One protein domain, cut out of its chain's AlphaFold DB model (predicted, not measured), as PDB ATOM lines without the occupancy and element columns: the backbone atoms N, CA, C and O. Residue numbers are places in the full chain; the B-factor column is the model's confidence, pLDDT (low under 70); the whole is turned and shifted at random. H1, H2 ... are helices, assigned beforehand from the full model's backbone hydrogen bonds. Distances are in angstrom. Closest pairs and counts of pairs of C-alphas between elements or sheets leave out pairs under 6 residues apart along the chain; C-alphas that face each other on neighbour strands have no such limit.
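AT A GLANCE: This is residues 4 to 94 of the 97 residues of an uncharacterized protein of Methylomagnum ishizawai (UniProt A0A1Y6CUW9). Three long helices pack together, their centres making a triangle: H1 and H4 cross near their middles like a tilted X, and H3 runs over this pair and packs on both. The short helix H2 sits at one end of the body, between the end of H1 and the beginning of H3, while the link of residues 67 to 74 folds the chain back at the other end, from H3 into H4. The printed part has 91 residues with four named helices, in the order H1, H2, H3, H4, and no named strand; the class is all helix, with 73 of the printed residues in the helices. The whole is compact, with a radius of gyration of the C-alphas of 14.0 A, and its outline, 46 by 23 by 20 A, is only just elongated.

HOW THE PARTS SIT: H1, residues 4 to 27, and H4, residues 75 to 92, touch, with 41 pairs of C-alphas within 8 A. Their closest C-alphas, those of Ala 14 and Gly 85, are 3.9 A apart, and their centres are 7.4 A apart. They run the same way at a steep tilt of 47 degrees. H1 also touches H3, residues 43 to 66, but with its residues 7 to 18 alone; the closest C-alphas, those of Ala 14 and Ser 53, are 6.4 A apart. H1 and H3 run opposite ways at a tilt of 36 degrees, only just steep. H2, residues 35 to 41, is close to H1 but not clearly touching it, with the closest C-alphas, those of Trp 22 and Leu 35, 7.9 A apart; their lines are about perpendicular, at 85 degrees. H2 is likewise close to H3 but not clearly touching it: the closest C-alphas, those of Leu 39 and Thr 46, are 6.2 A apart, and the lines stand at 73 degrees, only just about perpendicular. H3 and H4 form a helical hairpin; they touch, with the C-alphas of Ser 49 and Asp 89 the closest at 5.2 A, and run opposite ways at a shallow tilt of 34 degrees, only just short of steep. H2 and H4 are apart. Of the three pairs of helices that touch, one is at a shallow tilt, and the helix packing is only just mostly crossed. In H1, H2, H3 and H4 every O i to N i+4 pair is within hydrogen-bond range.

IN THESE COORDINATES: H1 begins at C-alpha 4, at (26.743, -31.942, 35.040), and ends at C-alpha 27, 34.3 A away. H2 runs from Leu 35 to Glu 41 and measures 10.1 A from first to last C-alpha. H3 begins at C-alpha 43, at (21.101, -58.738, 38.948), and runs for 33.8 A to Ala 66. H1 and H3 are the longest helices by residues, with 24 each. H4 runs from Pro 75 for 25.8 A to Leu 92, whose C-alpha is at (28.424, -58.982, 29.462).

THE WHOLE: The two C-alphas farthest apart, those of Pro 32 and Gly 68, are 46.3 A apart, and the first and last printed C-alphas, those of Trp 4 and Lys 94, are 32.1 A apart. The printed part has no cut. The link from H2 to H3, one residue, is tight; the links from H1 to H2, seven residues, and from H3 to H4, eight residues, are short; no link is long. The mean pLDDT of the printed part is 85.5, and one printed residue, Lys 94, is under 70. H2 has a mean pLDDT of 79, against 90 for H1 and H4 and 83 for H3.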
ATOM      1  N   TRP A   4      27.489 -30.945  34.273       80.31
ATOM      2  CA  TRP A   4      26.743 -31.942  35.040       80.31
ATOM      3  C   TRP A   4      25.494 -32.392  34.293       80.31
ATOM      4  O   TRP A   4      25.202 -33.585  34.242       80.31
ATOM      5  N   LYS A   5      24.792 -31.466  33.631       86.81
ATOM      6  CA  LYS A   5      23.689 -31.820  32.722       86.81
ATOM      7  C   LYS A   5      24.170 -32.689  31.561       86.81
ATOM      8  O   LYS A   5      23.481 -33.642  31.201       86.81
ATOM      9  N   ALA A   6      25.345 -32.389  31.007       86.12
ATOM     10  CA  ALA A   6      25.962 -33.188  29.955       86.12
ATOM     11  C   ALA A   6      26.227 -34.618  30.438       86.12
ATOM     12  O   ALA A   6      25.718 -35.568  29.852       86.12
ATOM     13  N   ALA A   7      26.923 -34.757  31.568       84.69
ATOM     14  CA  ALA A   7      27.243 -36.047  32.166       84.69
ATOM     15  C   ALA A   7      25.987 -36.878  32.463       84.69
ATOM     16  O   ALA A   7      25.901 -38.034  32.055       84.69
ATOM     17  N   LEU A   8      24.972 -36.280  33.099       89.25
ATOM     18  CA  LEU A   8      23.698 -36.953  33.373       89.25
ATOM     19  C   LEU A   8      23.004 -37.424  32.090       89.25
ATOM     20  O   LEU A   8      22.446 -38.520  32.062       89.25
ATOM     21  N   THR A   9      23.070 -36.630  31.020       91.69
ATOM     22  CA  THR A   9      22.504 -37.001  29.716       91.69
ATOM     23  C   THR A   9      23.241 -38.199  29.113       91.69
ATOM     24  O   THR A   9      22.598 -39.128  28.629       91.69
ATOM     25  N   LEU A  10      24.575 -38.218  29.184       91.00
ATOM     26  CA  LEU A  10      25.385 -39.342  28.706       91.00
ATOM     27  C   LEU A  10      25.079 -40.618  29.503       91.00
ATOM     28  O   LEU A  10      24.826 -41.664  28.908       91.00
ATOM     29  N   TYR A  11      25.012 -40.536  30.836       90.69
ATOM     30  CA  TYR A  11      24.650 -41.683  31.676       90.69
ATOM     31  C   TYR A  11      23.253 -42.226  31.352       90.69
ATOM     32  O   TYR A  11      23.078 -43.439  31.228       90.69
ATOM     33  N   ALA A  12      22.269 -41.343  31.161       92.19
ATOM     34  CA  ALA A  12      20.924 -41.746  30.764       92.19
ATOM     35  C   ALA A  12      20.920 -42.455  29.400       92.19
ATOM     36  O   ALA A  12      20.250 -43.475  29.240       92.19
ATOM     37  N   LEU A  13      21.700 -41.966  28.430       94.06
ATOM     38  CA  LEU A  13      21.804 -42.590  27.111       94.06
ATOM     39  C   LEU A  13      22.493 -43.951  27.135       94.06
ATOM     40  O   LEU A  13      22.036 -44.848  26.430       94.06
ATOM     41  N   ALA A  14      23.521 -44.153  27.961       91.50
ATOM     42  CA  ALA A  14      24.070 -45.493  28.165       91.50
ATOM     43  C   ALA A  14      23.032 -46.451  28.760       91.50
ATOM     44  O   ALA A  14      22.881 -47.569  28.269       91.50
ATOM     45  N   GLY A  15      22.255 -46.005  29.752       90.69
ATOM     46  CA  GLY A  15      21.142 -46.796  30.284       90.69
ATOM     47  C   GLY A  15      20.122 -47.172  29.202       90.69
ATOM     48  O   GLY A  15      19.707 -48.328  29.113       90.69
ATOM     49  N   LEU A  16      19.773 -46.228  28.323       93.56
ATOM     50  CA  LEU A  16      18.901 -46.487  27.173       93.56
ATOM     51  C   LEU A  16      19.528 -47.450  26.157       93.56
ATOM     52  O   LEU A  16      18.812 -48.269  25.588       93.56
ATOM     53  N   GLY A  17      20.843 -47.393  25.948       93.31
ATOM     54  CA  GLY A  17      21.580 -48.342  25.115       93.31
ATOM     55  C   GLY A  17      21.494 -49.772  25.645       93.31
ATOM     56  O   GLY A  17      21.152 -50.688  24.895       93.31
ATOM     57  N   ALA A  18      21.733 -49.959  26.945       90.25
ATOM     58  CA  ALA A  18      21.598 -51.257  27.604       90.25
ATOM     59  C   ALA A  18      20.150 -51.776  27.528       90.25
ATOM     60  O   ALA A  18      19.909 -52.916  27.129       90.25
ATOM     61  N   LEU A  19      19.164 -50.910  27.796       90.75
ATOM     62  CA  LEU A  19      17.747 -51.256  27.667       90.75
ATOM     63  C   LEU A  19      17.371 -51.637  26.227       90.75
ATOM     64  O   LEU A  19      16.604 -52.575  26.017       90.75
ATOM     65  N   ALA A  20      17.919 -50.942  25.229       93.56
ATOM     66  CA  ALA A  20      17.702 -51.260  23.823       93.56
ATOM     67  C   ALA A  20      18.295 -52.625  23.445       93.56
ATOM     68  O   ALA A  20      17.683 -53.362  22.667       93.56
ATOM     69  N   HIS A  21      19.450 -52.997  24.007       91.00
ATOM     70  CA  HIS A  21      20.011 -54.335  23.827       91.00
ATOM     71  C   HIS A  21      19.109 -55.413  24.443       91.00
ATOM     72  O   HIS A  21      18.763 -56.376  23.754       91.00
ATOM     73  N   TRP A  22      18.640 -55.224  25.681       89.12
ATOM     74  CA  TRP A  22      17.663 -56.126  26.299       89.12
ATOM     75  C   TRP A  22      16.379 -56.246  25.462       89.12
ATOM     76  O   TRP A  22      15.943 -57.354  25.142       89.12
ATOM     77  N   ALA A  23      15.804 -55.122  25.024       90.38
ATOM     78  CA  ALA A  23      14.584 -55.111  24.218       90.38
ATOM     79  C   ALA A  23      14.777 -55.862  22.893       90.38
ATOM     80  O   ALA A  23      13.905 -56.619  22.466       90.38
ATOM     81  N   LYS A  24      15.947 -55.719  22.260       92.25
ATOM     82  CA  LYS A  24      16.318 -56.490  21.069       92.25
ATOM     83  C   LYS A  24      16.334 -57.996  21.350       92.25
ATOM     84  O   LYS A  24      15.791 -58.745  20.539       92.25
ATOM     85  N   ARG A  25      16.932 -58.445  22.460       88.81
ATOM     86  CA  ARG A  25      16.934 -59.867  22.859       88.81
ATOM     87  C   ARG A  25      15.510 -60.379  23.079       88.81
ATOM     88  O   ARG A  25      15.146 -61.430  22.550       88.81
ATOM     89  N   ARG A  26      14.672 -59.581  23.748       88.06
ATOM     90  CA  ARG A  26      13.263 -59.909  23.999       88.06
ATOM     91  C   ARG A  26      12.474 -60.099  22.705       88.06
ATOM     92  O   ARG A  26      11.768 -61.093  22.566       88.06
ATOM     93  N   LEU A  27      12.633 -59.189  21.740       90.94
ATOM     94  CA  LEU A  27      11.987 -59.273  20.422       90.94
ATOM     95  C   LEU A  27      12.445 -60.483  19.597       90.94
ATOM     96  O   LEU A  27      11.713 -60.939  18.723       90.94
ATOM     97  N   ARG A  28      13.642 -61.009  19.870       90.56
ATOM     98  CA  ARG A  28      14.171 -62.227  19.243       90.56
ATOM     99  C   ARG A  28      13.777 -63.513  19.970       90.56
ATOM    100  O   ARG A  28      14.106 -64.589  19.486       90.56
ATOM    101  N   GLY A  29      13.094 -63.409  21.110       86.81
ATOM    102  CA  GLY A  29      12.780 -64.558  21.959       86.81
ATOM    103  C   GLY A  29      14.002 -65.154  22.668       86.81
ATOM    104  O   GLY A  29      13.921 -66.276  23.147       86.81
ATOM    105  N   GLU A  30      15.120 -64.422  22.740       84.88
ATOM    106  CA  GLU A  30      16.356 -64.848  23.423       84.88
ATOM    107  C   GLU A  30      16.285 -64.647  24.948       84.88
ATOM    108  O   GLU A  30      17.162 -65.108  25.674       84.88
ATOM    109  N   THR A  31      15.279 -63.911  25.425       79.62
ATOM    110  CA  THR A  31      14.938 -63.756  26.843       79.62
ATOM    111  C   THR A  31      13.423 -63.930  26.999       79.62
ATOM    112  O   THR A  31      12.656 -63.173  26.386       79.62
ATOM    113  N   PRO A  32      12.946 -64.940  27.746       72.69
ATOM    114  CA  PRO A  32      11.515 -65.124  27.980       72.69
ATOM    115  C   PRO A  32      10.957 -64.111  28.992       72.69
ATOM    116  O   PRO A  32       9.765 -63.792  28.945       72.69
ATOM    117  N   ASP A  33      11.829 -63.557  29.831       79.06
ATOM    118  CA  ASP A  33      11.459 -62.844  31.050       79.06
ATOM    119  C   ASP A  33      11.107 -61.370  30.801       79.06
ATOM    120  O   ASP A  33      11.526 -60.738  29.817       79.06
ATOM    121  N   GLY A  34      10.303 -60.798  31.702       80.94
ATOM    122  CA  GLY A  34      10.047 -59.362  31.733       80.94
ATOM    123  C   GLY A  34      11.312 -58.571  32.075       80.94
ATOM    124  O   GLY A  34      12.304 -59.121  32.540       80.94
ATOM    125  N   LEU A  35      11.292 -57.249  31.869       79.31
ATOM    126  CA  LEU A  35      12.444 -56.403  32.213       79.31
ATOM    127  C   LEU A  35      12.808 -56.546  33.694       79.31
ATOM    128  O   LEU A  35      13.973 -56.699  34.029       79.31
ATOM    129  N   PHE A  36      11.810 -56.515  34.578       79.12
ATOM    130  CA  PHE A  36      12.037 -56.611  36.019       79.12
ATOM    131  C   PHE A  36      12.539 -57.989  36.449       79.12
ATOM    132  O   PHE A  36      13.432 -58.059  37.289       79.12
ATOM    133  N   ASP A  37      12.032 -59.052  35.828       80.94
ATOM    134  CA  ASP A  37      12.510 -60.418  36.056       80.94
ATOM    135  C   ASP A  37      13.967 -60.543  35.601       80.94
ATOM    136  O   ASP A  37      14.827 -60.962  36.368       80.94
ATOM    137  N   HIS A  38      14.287 -60.029  34.410       77.00
ATOM    138  CA  HIS A  38      15.650 -59.996  33.891       77.00
ATOM    139  C   HIS A  38      16.608 -59.229  34.816       77.00
ATOM    140  O   HIS A  38      17.699 -59.713  35.111       77.00
ATOM    141  N   LEU A  39      16.196 -58.056  35.308       78.06
ATOM    142  CA  LEU A  39      16.984 -57.254  36.250       78.06
ATOM    143  C   LEU A  39      17.172 -57.962  37.603       78.06
ATOM    144  O   LEU A  39      18.202 -57.763  38.242       78.06
ATOM    145  N   GLY A  40      16.199 -58.758  38.050       79.00
ATOM    146  CA  GLY A  40      16.251 -59.491  39.316       79.00
ATOM    147  C   GLY A  40      17.069 -60.781  39.237       79.00
ATOM    148  O   GLY A  40      17.945 -61.013  40.066       79.00
ATOM    149  N   GLU A  41      16.827 -61.601  38.220       78.75
ATOM    150  CA  GLU A  41      17.484 -62.898  38.031       78.75
ATOM    151  C   GLU A  41      18.929 -62.741  37.549       78.75
ATOM    152  O   GLU A  41      19.827 -63.454  37.998       78.75
ATOM    153  N   ASN A  42      19.190 -61.739  36.704       75.81
ATOM    154  CA  ASN A  42      20.527 -61.397  36.222       75.81
ATOM    155  C   ASN A  42      21.097 -60.166  36.932       75.81
ATOM    156  O   ASN A  42      21.903 -59.434  36.351       75.81
ATOM    157  N   PHE A  43      20.711 -59.929  38.189       77.38
ATOM    158  CA  PHE A  43      21.101 -58.738  38.948       77.38
ATOM    159  C   PHE A  43      22.615 -58.491  38.949       77.38
ATOM    160  O   PHE A  43      23.058 -57.365  38.734       77.38
ATOM    161  N   GLY A  44      23.425 -59.546  39.094       79.19
ATOM    162  CA  GLY A  44      24.886 -59.443  39.031       79.19
ATOM    163  C   GLY A  44      25.408 -58.955  37.673       79.19
ATOM    164  O   GLY A  44      26.220 -58.033  37.625       79.19
ATOM    165  N   HIS A  45      24.911 -59.520  36.569       78.38
ATOM    166  CA  HIS A  45      25.308 -59.117  35.212       78.38
ATOM    167  C   HIS A  45      24.787 -57.722  34.856       78.38
ATOM    168  O   HIS A  45      25.506 -56.928  34.255       78.38
ATOM    169  N   THR A  46      23.571 -57.398  35.291       77.44
ATOM    170  CA  THR A  46      22.961 -56.070  35.161       77.44
ATOM    171  C   THR A  46      23.794 -55.016  35.884       77.44
ATOM    172  O   THR A  46      24.132 -53.991  35.296       77.44
ATOM    173  N   LEU A  47      24.168 -55.263  37.143       79.50
ATOM    174  CA  LEU A  47      25.022 -54.355  37.905       79.50
ATOM    175  C   LEU A  47      26.391 -54.202  37.253       79.50
ATOM    176  O   LEU A  47      26.888 -53.084  37.146       79.50
ATOM    177  N   LEU A  48      26.995 -55.298  36.792       83.56
ATOM    178  CA  LEU A  48      28.285 -55.247  36.115       83.56
ATOM    179  C   LEU A  48      28.204 -54.436  34.813       83.56
ATOM    180  O   LEU A  48      29.073 -53.607  34.567       83.56
ATOM    181  N   SER A  49      27.143 -54.619  34.023       80.69
ATOM    182  CA  SER A  49      26.850 -53.847  32.806       80.69
ATOM    183  C   SER A  49      26.657 -52.360  33.102       80.69
ATOM    184  O   SER A  49      27.247 -51.501  32.437       80.69
ATOM    185  N   LEU A  50      25.927 -52.044  34.174       79.75
ATOM    186  CA  LEU A  50      25.729 -50.679  34.649       79.75
ATOM    187  C   LEU A  50      27.056 -50.038  35.081       79.75
ATOM    188  O   LEU A  50      27.400 -48.963  34.598       79.75
ATOM    189  N   PHE A  51      27.838 -50.699  35.939       84.38
ATOM    190  CA  PHE A  51      29.128 -50.183  36.403       84.38
ATOM    191  C   PHE A  51      30.160 -50.082  35.280       84.38
ATOM    192  O   PHE A  51      30.917 -49.113  35.251       84.38
ATOM    193  N   ALA A  52      30.172 -51.020  34.331       85.00
ATOM    194  CA  ALA A  52      31.029 -50.948  33.151       85.00
ATOM    195  C   ALA A  52      30.676 -49.728  32.288       85.00
ATOM    196  O   ALA A  52      31.564 -48.968  31.903       85.00
ATOM    197  N   SER A  53      29.383 -49.490  32.056       83.50
ATOM    198  CA  SER A  53      28.893 -48.323  31.313       83.50
ATOM    199  C   SER A  53      29.219 -47.008  32.032       83.50
ATOM    200  O   SER A  53      29.697 -46.058  31.411       83.50
ATOM    201  N   LEU A  54      29.024 -46.963  33.355       86.12
ATOM    202  CA  LEU A  54      29.383 -45.816  34.192       86.12
ATOM    203  C   LEU A  54      30.889 -45.547  34.155       86.12
ATOM    204  O   LEU A  54      31.299 -44.400  33.986       86.12
ATOM    205  N   GLY A  55      31.715 -46.586  34.290       85.19
ATOM    206  CA  GLY A  55      33.171 -46.484  34.235       85.19
ATOM    207  C   GLY A  55      33.664 -45.978  32.882       85.19
ATOM    208  O   GLY A  55      34.504 -45.079  32.840       85.19
ATOM    209  N   ALA A  56      33.101 -46.489  31.785       84.19
ATOM    210  CA  ALA A  56      33.431 -46.052  30.431       84.19
ATOM    211  C   ALA A  56      33.103 -44.566  30.207       84.19
ATOM    212  O   ALA A  56      33.987 -43.806  29.818       84.19
ATOM    213  N   ILE A  57      31.886 -44.123  30.550       85.38
ATOM    214  CA  ILE A  57      31.493 -42.707  30.424       85.38
ATOM    215  C   ILE A  57      32.327 -41.810  31.340       85.38
ATOM    216  O   ILE A  57      32.760 -40.733  30.938       85.38
ATOM    217  N   THR A  58      32.591 -42.244  32.572       86.25
ATOM    218  CA  THR A  58      33.406 -41.462  33.516       86.25
ATOM    219  C   THR A  58      34.839 -41.305  33.009       86.25
ATOM    220  O   THR A  58      35.421 -40.230  33.137       86.25
ATOM    221  N   SER A  59      35.395 -42.348  32.386       83.38
ATOM    222  CA  SER A  59      36.734 -42.311  31.786       83.38
ATOM    223  C   SER A  59      36.786 -41.392  30.566       83.38
ATOM    224  O   SER A  59      37.745 -40.641  30.407       83.38
ATOM    225  N   GLU A  60      35.739 -41.398  29.736       82.75
ATOM    226  CA  GLU A  60      35.590 -40.469  28.611       82.75
ATOM    227  C   GLU A  60      35.533 -39.016  29.096       82.75
ATOM    228  O   GLU A  60      36.309 -38.179  28.636       82.75
ATOM    229  N   ILE A  61      34.690 -38.724  30.090       83.81
ATOM    230  CA  ILE A  61      34.596 -37.394  30.707       83.81
ATOM    231  C   ILE A  61      35.956 -36.957  31.261       83.81
ATOM    232  O   ILE A  61      36.390 -35.835  31.003       83.81
ATOM    233  N   ALA A  62      36.653 -37.835  31.986       85.19
ATOM    234  CA  ALA A  62      37.973 -37.534  32.532       85.19
ATOM    235  C   ALA A  62      38.998 -37.224  31.428       85.19
ATOM    236  O   ALA A  62      39.771 -36.277  31.565       85.19
ATOM    237  N   ALA A  63      38.978 -37.972  30.320       83.56
ATOM    238  CA  ALA A  63      39.847 -37.728  29.172       83.56
ATOM    239  C   ALA A  63      39.533 -36.394  28.475       83.56
ATOM    240  O   ALA A  63      40.452 -35.666  28.103       83.56
ATOM    241  N   LEU A  64      38.252 -36.045  28.326       83.31
ATOM    242  CA  LEU A  64      37.834 -34.755  27.769       83.31
ATOM    243  C   LEU A  64      38.330 -33.601  28.649       83.31
ATOM    244  O   LEU A  64      39.003 -32.702  28.149       83.31
ATOM    245  N   VAL A  65      38.106 -33.684  29.965       84.25
ATOM    246  CA  VAL A  65      38.572 -32.678  30.934       84.25
ATOM    247  C   VAL A  65      40.097 -32.543  30.915       84.25
ATOM    248  O   VAL A  65      40.604 -31.423  30.874       84.25
ATOM    249  N   ALA A  66      40.835 -33.656  30.896       86.62
ATOM    250  CA  ALA A  66      42.300 -33.649  30.861       86.62
ATOM    251  C   ALA A  66      42.868 -32.992  29.590       86.62
ATOM    252  O   ALA A  66      43.920 -32.360  29.642       86.62
ATOM    253  N   ASN A  67      42.152 -33.099  28.467       85.31
ATOM    254  CA  ASN A  67      42.528 -32.489  27.191       85.31
ATOM    255  C   ASN A  67      42.006 -31.049  27.021       85.31
ATOM    256  O   ASN A  67      42.183 -30.457  25.959       85.31
ATOM    257  N   GLY A  68      41.347 -30.480  28.039       83.00
ATOM    258  CA  GLY A  68      40.704 -29.166  27.946       83.00
ATOM    259  C   GLY A  68      39.487 -29.141  27.015       83.00
ATOM    260  O   GLY A  68      38.991 -28.065  26.678       83.00
ATOM    261  N   THR A  69      38.997 -30.310  26.599       84.38
ATOM    262  CA  THR A  69      37.817 -30.449  25.753       84.38
ATOM    263  C   THR A  69      36.568 -30.390  26.630       84.38
ATOM    264  O   THR A  69      36.447 -31.157  27.590       84.38
ATOM    265  N   PRO A  70      35.609 -29.497  26.342       79.81
ATOM    266  CA  PRO A  70      34.371 -29.447  27.103       79.81
ATOM    267  C   PRO A  70      33.566 -30.736  26.909       79.81
ATOM    268  O   PRO A  70      33.422 -31.224  25.791       79.81
ATOM    269  N   VAL A  71      32.998 -31.255  28.001       79.69
ATOM    270  CA  VAL A  71      31.971 -32.301  27.929       79.69
ATOM    271  C   VAL A  71      30.728 -31.668  27.323       79.69
ATOM    272  O   VAL A  71      30.003 -30.915  27.984       79.69
ATOM    273  N   ASP A  72      30.515 -31.926  26.042       76.75
ATOM    274  CA  ASP A  72      29.381 -31.407  25.303       76.75
ATOM    275  C   ASP A  72      28.306 -32.483  25.098       76.75
ATOM    276  O   ASP A  72      28.491 -33.670  25.346       76.75
ATOM    277  N   GLY A  73      27.112 -32.033  24.722       80.94
ATOM    278  CA  GLY A  73      26.016 -32.917  24.322       80.94
ATOM    279  C   GLY A  73      25.958 -33.035  22.815       80.94
ATOM    280  O   GLY A  73      24.860 -32.990  22.259       80.94
ATOM    281  N   SER A  74      27.113 -33.052  22.148       88.12
ATOM    282  CA  SER A  74      27.152 -33.200  20.701       88.12
ATOM    283  C   SER A  74      26.480 -34.516  20.295       88.12
ATOM    284  O   SER A  74      26.552 -35.505  21.030       88.12
ATOM    285  N   PRO A  75      25.828 -34.579  19.121       89.62
ATOM    286  CA  PRO A  75      25.231 -35.818  18.628       89.62
ATOM    287  C   PRO A  75      26.200 -37.009  18.641       89.62
ATOM    288  O   PRO A  75      25.775 -38.139  18.859       89.62
ATOM    289  N   GLN A  76      27.495 -36.756  18.444       88.50
ATOM    290  CA  GLN A  76      28.560 -37.752  18.488       88.50
ATOM    291  C   GLN A  76      28.752 -38.319  19.897       88.50
ATOM    292  O   GLN A  76      28.720 -39.538  20.050       88.50
ATOM    293  N   SER A  77      28.888 -37.470  20.921       87.12
ATOM    294  CA  SER A  77      29.005 -37.915  22.317       87.12
ATOM    295  C   SER A  77      27.742 -38.632  22.794       87.12
ATOM    296  O   SER A  77      27.820 -39.664  23.455       87.12
ATOM    297  N   LEU A  78      26.564 -38.148  22.391       91.44
ATOM    298  CA  LEU A  78      25.290 -38.805  22.690       91.44
ATOM    299  C   LEU A  78      25.205 -40.201  22.042       91.44
ATOM    300  O   LEU A  78      24.838 -41.175  22.704       91.44
ATOM    301  N   ALA A  79      25.573 -40.323  20.763       92.12
ATOM    302  CA  ALA A  79      25.603 -41.604  20.060       92.12
ATOM    303  C   ALA A  79      26.631 -42.567  20.669       92.12
ATOM    304  O   ALA A  79      26.336 -43.751  20.833       92.12
ATOM    305  N   LEU A  80      27.811 -42.065  21.041       90.75
ATOM    306  CA  LEU A  80      28.851 -42.860  21.682       90.75
ATOM    307  C   LEU A  80      28.389 -43.386  23.045       90.75
ATOM    308  O   LEU A  80      28.528 -44.577  23.300       90.75
ATOM    309  N   ALA A  81      27.764 -42.554  23.879       91.69
ATOM    310  CA  ALA A  81      27.216 -42.984  25.165       91.69
ATOM    311  C   ALA A  81      26.167 -44.098  25.007       91.69
ATOM    312  O   ALA A  81      26.224 -45.112  25.706       91.69
ATOM    313  N   PHE A  82      25.251 -43.954  24.045       94.50
ATOM    314  CA  PHE A  82      24.271 -44.994  23.726       94.50
ATOM    315  C   PHE A  82      24.943 -46.304  23.290       94.50
ATOM    316  O   PHE A  82      24.623 -47.375  23.809       94.50
ATOM    317  N   LEU A  83      25.899 -46.230  22.359       93.50
ATOM    318  CA  LEU A  83      26.624 -47.400  21.860       93.50
ATOM    319  C   LEU A  83      27.468 -48.068  22.947       93.50
ATOM    320  O   LEU A  83      27.553 -49.293  22.967       93.50
ATOM    321  N   THR A  84      28.038 -47.292  23.867       92.31
ATOM    322  CA  THR A  84      28.775 -47.796  25.028       92.31
ATOM    323  C   THR A  84      27.872 -48.636  25.919       92.31
ATOM    324  O   THR A  84      28.220 -49.774  26.216       92.31
ATOM    325  N   GLY A  85      26.694 -48.130  26.291       90.94
ATOM    326  CA  GLY A  85      25.750 -48.888  27.115       90.94
ATOM    327  C   GLY A  85      25.219 -50.140  26.419       90.94
ATOM    328  O   GLY A  85      25.219 -51.228  26.992       90.94
ATOM    329  N   TYR A  86      24.842 -50.015  25.143       92.62
ATOM    330  CA  TYR A  86      24.416 -51.154  24.328       92.62
ATOM    331  C   TYR A  86      25.527 -52.210  24.210       92.62
ATOM    332  O   TYR A  86      25.281 -53.409  24.336       92.62
ATOM    333  N   GLY A  87      26.760 -51.776  23.944       90.75
ATOM    334  CA  GLY A  87      27.918 -52.640  23.749       90.75
ATOM    335  C   GLY A  87      28.368 -53.326  25.034       90.75
ATOM    336  O   GLY A  87      28.654 -54.521  25.001       90.75
ATOM    337  N   ALA A  88      28.386 -52.601  26.157       89.12
ATOM    338  CA  ALA A  88      28.687 -53.149  27.476       89.12
ATOM    339  C   ALA A  88      27.683 -54.242  27.847       89.12
ATOM    340  O   ALA A  88      28.089 -55.355  28.188       89.12
ATOM    341  N   ASP A  89      26.388 -53.969  27.677       87.81
ATOM    342  CA  ASP A  89      25.353 -54.964  27.931       87.81
ATOM    343  C   ASP A  89      25.488 -56.168  26.996       87.81
ATOM    344  O   ASP A  89      25.502 -57.313  27.439       87.81
ATOM    345  N   SER A  90      25.711 -55.927  25.704       88.62
ATOM    346  CA  SER A  90      25.923 -56.995  24.726       88.62
ATOM    347  C   SER A  90      27.156 -57.852  25.006       88.62
ATOM    348  O   SER A  90      27.135 -59.055  24.749       88.62
ATOM    349  N   ALA A  91      28.231 -57.274  25.536       86.56
ATOM    350  CA  ALA A  91      29.437 -58.013  25.884       86.56
ATOM    351  C   ALA A  91      29.240 -58.880  27.134       86.56
ATOM    352  O   ALA A  91      29.709 -60.018  27.162       86.56
ATOM    353  N   LEU A  92      28.543 -58.357  28.144       83.88
ATOM    354  CA  LEU A  92      28.424 -58.982  29.462       83.88
ATOM    355  C   LEU A  92      27.234 -59.943  29.571       83.88
ATOM    356  O   LEU A  92      27.301 -60.906  30.326       83.88
ATOM    357  N   ASN A  93      26.182 -59.735  28.776       78.31
ATOM    358  CA  ASN A  93      24.976 -60.568  28.747       78.31
ATOM    359  C   ASN A  93      24.931 -61.540  27.552       78.31
ATOM    360  O   ASN A  93      23.867 -62.027  27.170       78.31
ATOM    361  N   LYS A  94      26.086 -61.860  26.954       68.19
ATOM    362  CA  LYS A  94      26.206 -62.702  25.745       68.19
ATOM    363  C   LYS A  94      25.848 -64.187  25.931       68.19
ATOM    364  O   LYS A  94      25.907 -64.942  24.966       68.19
TER     365      LYS A  94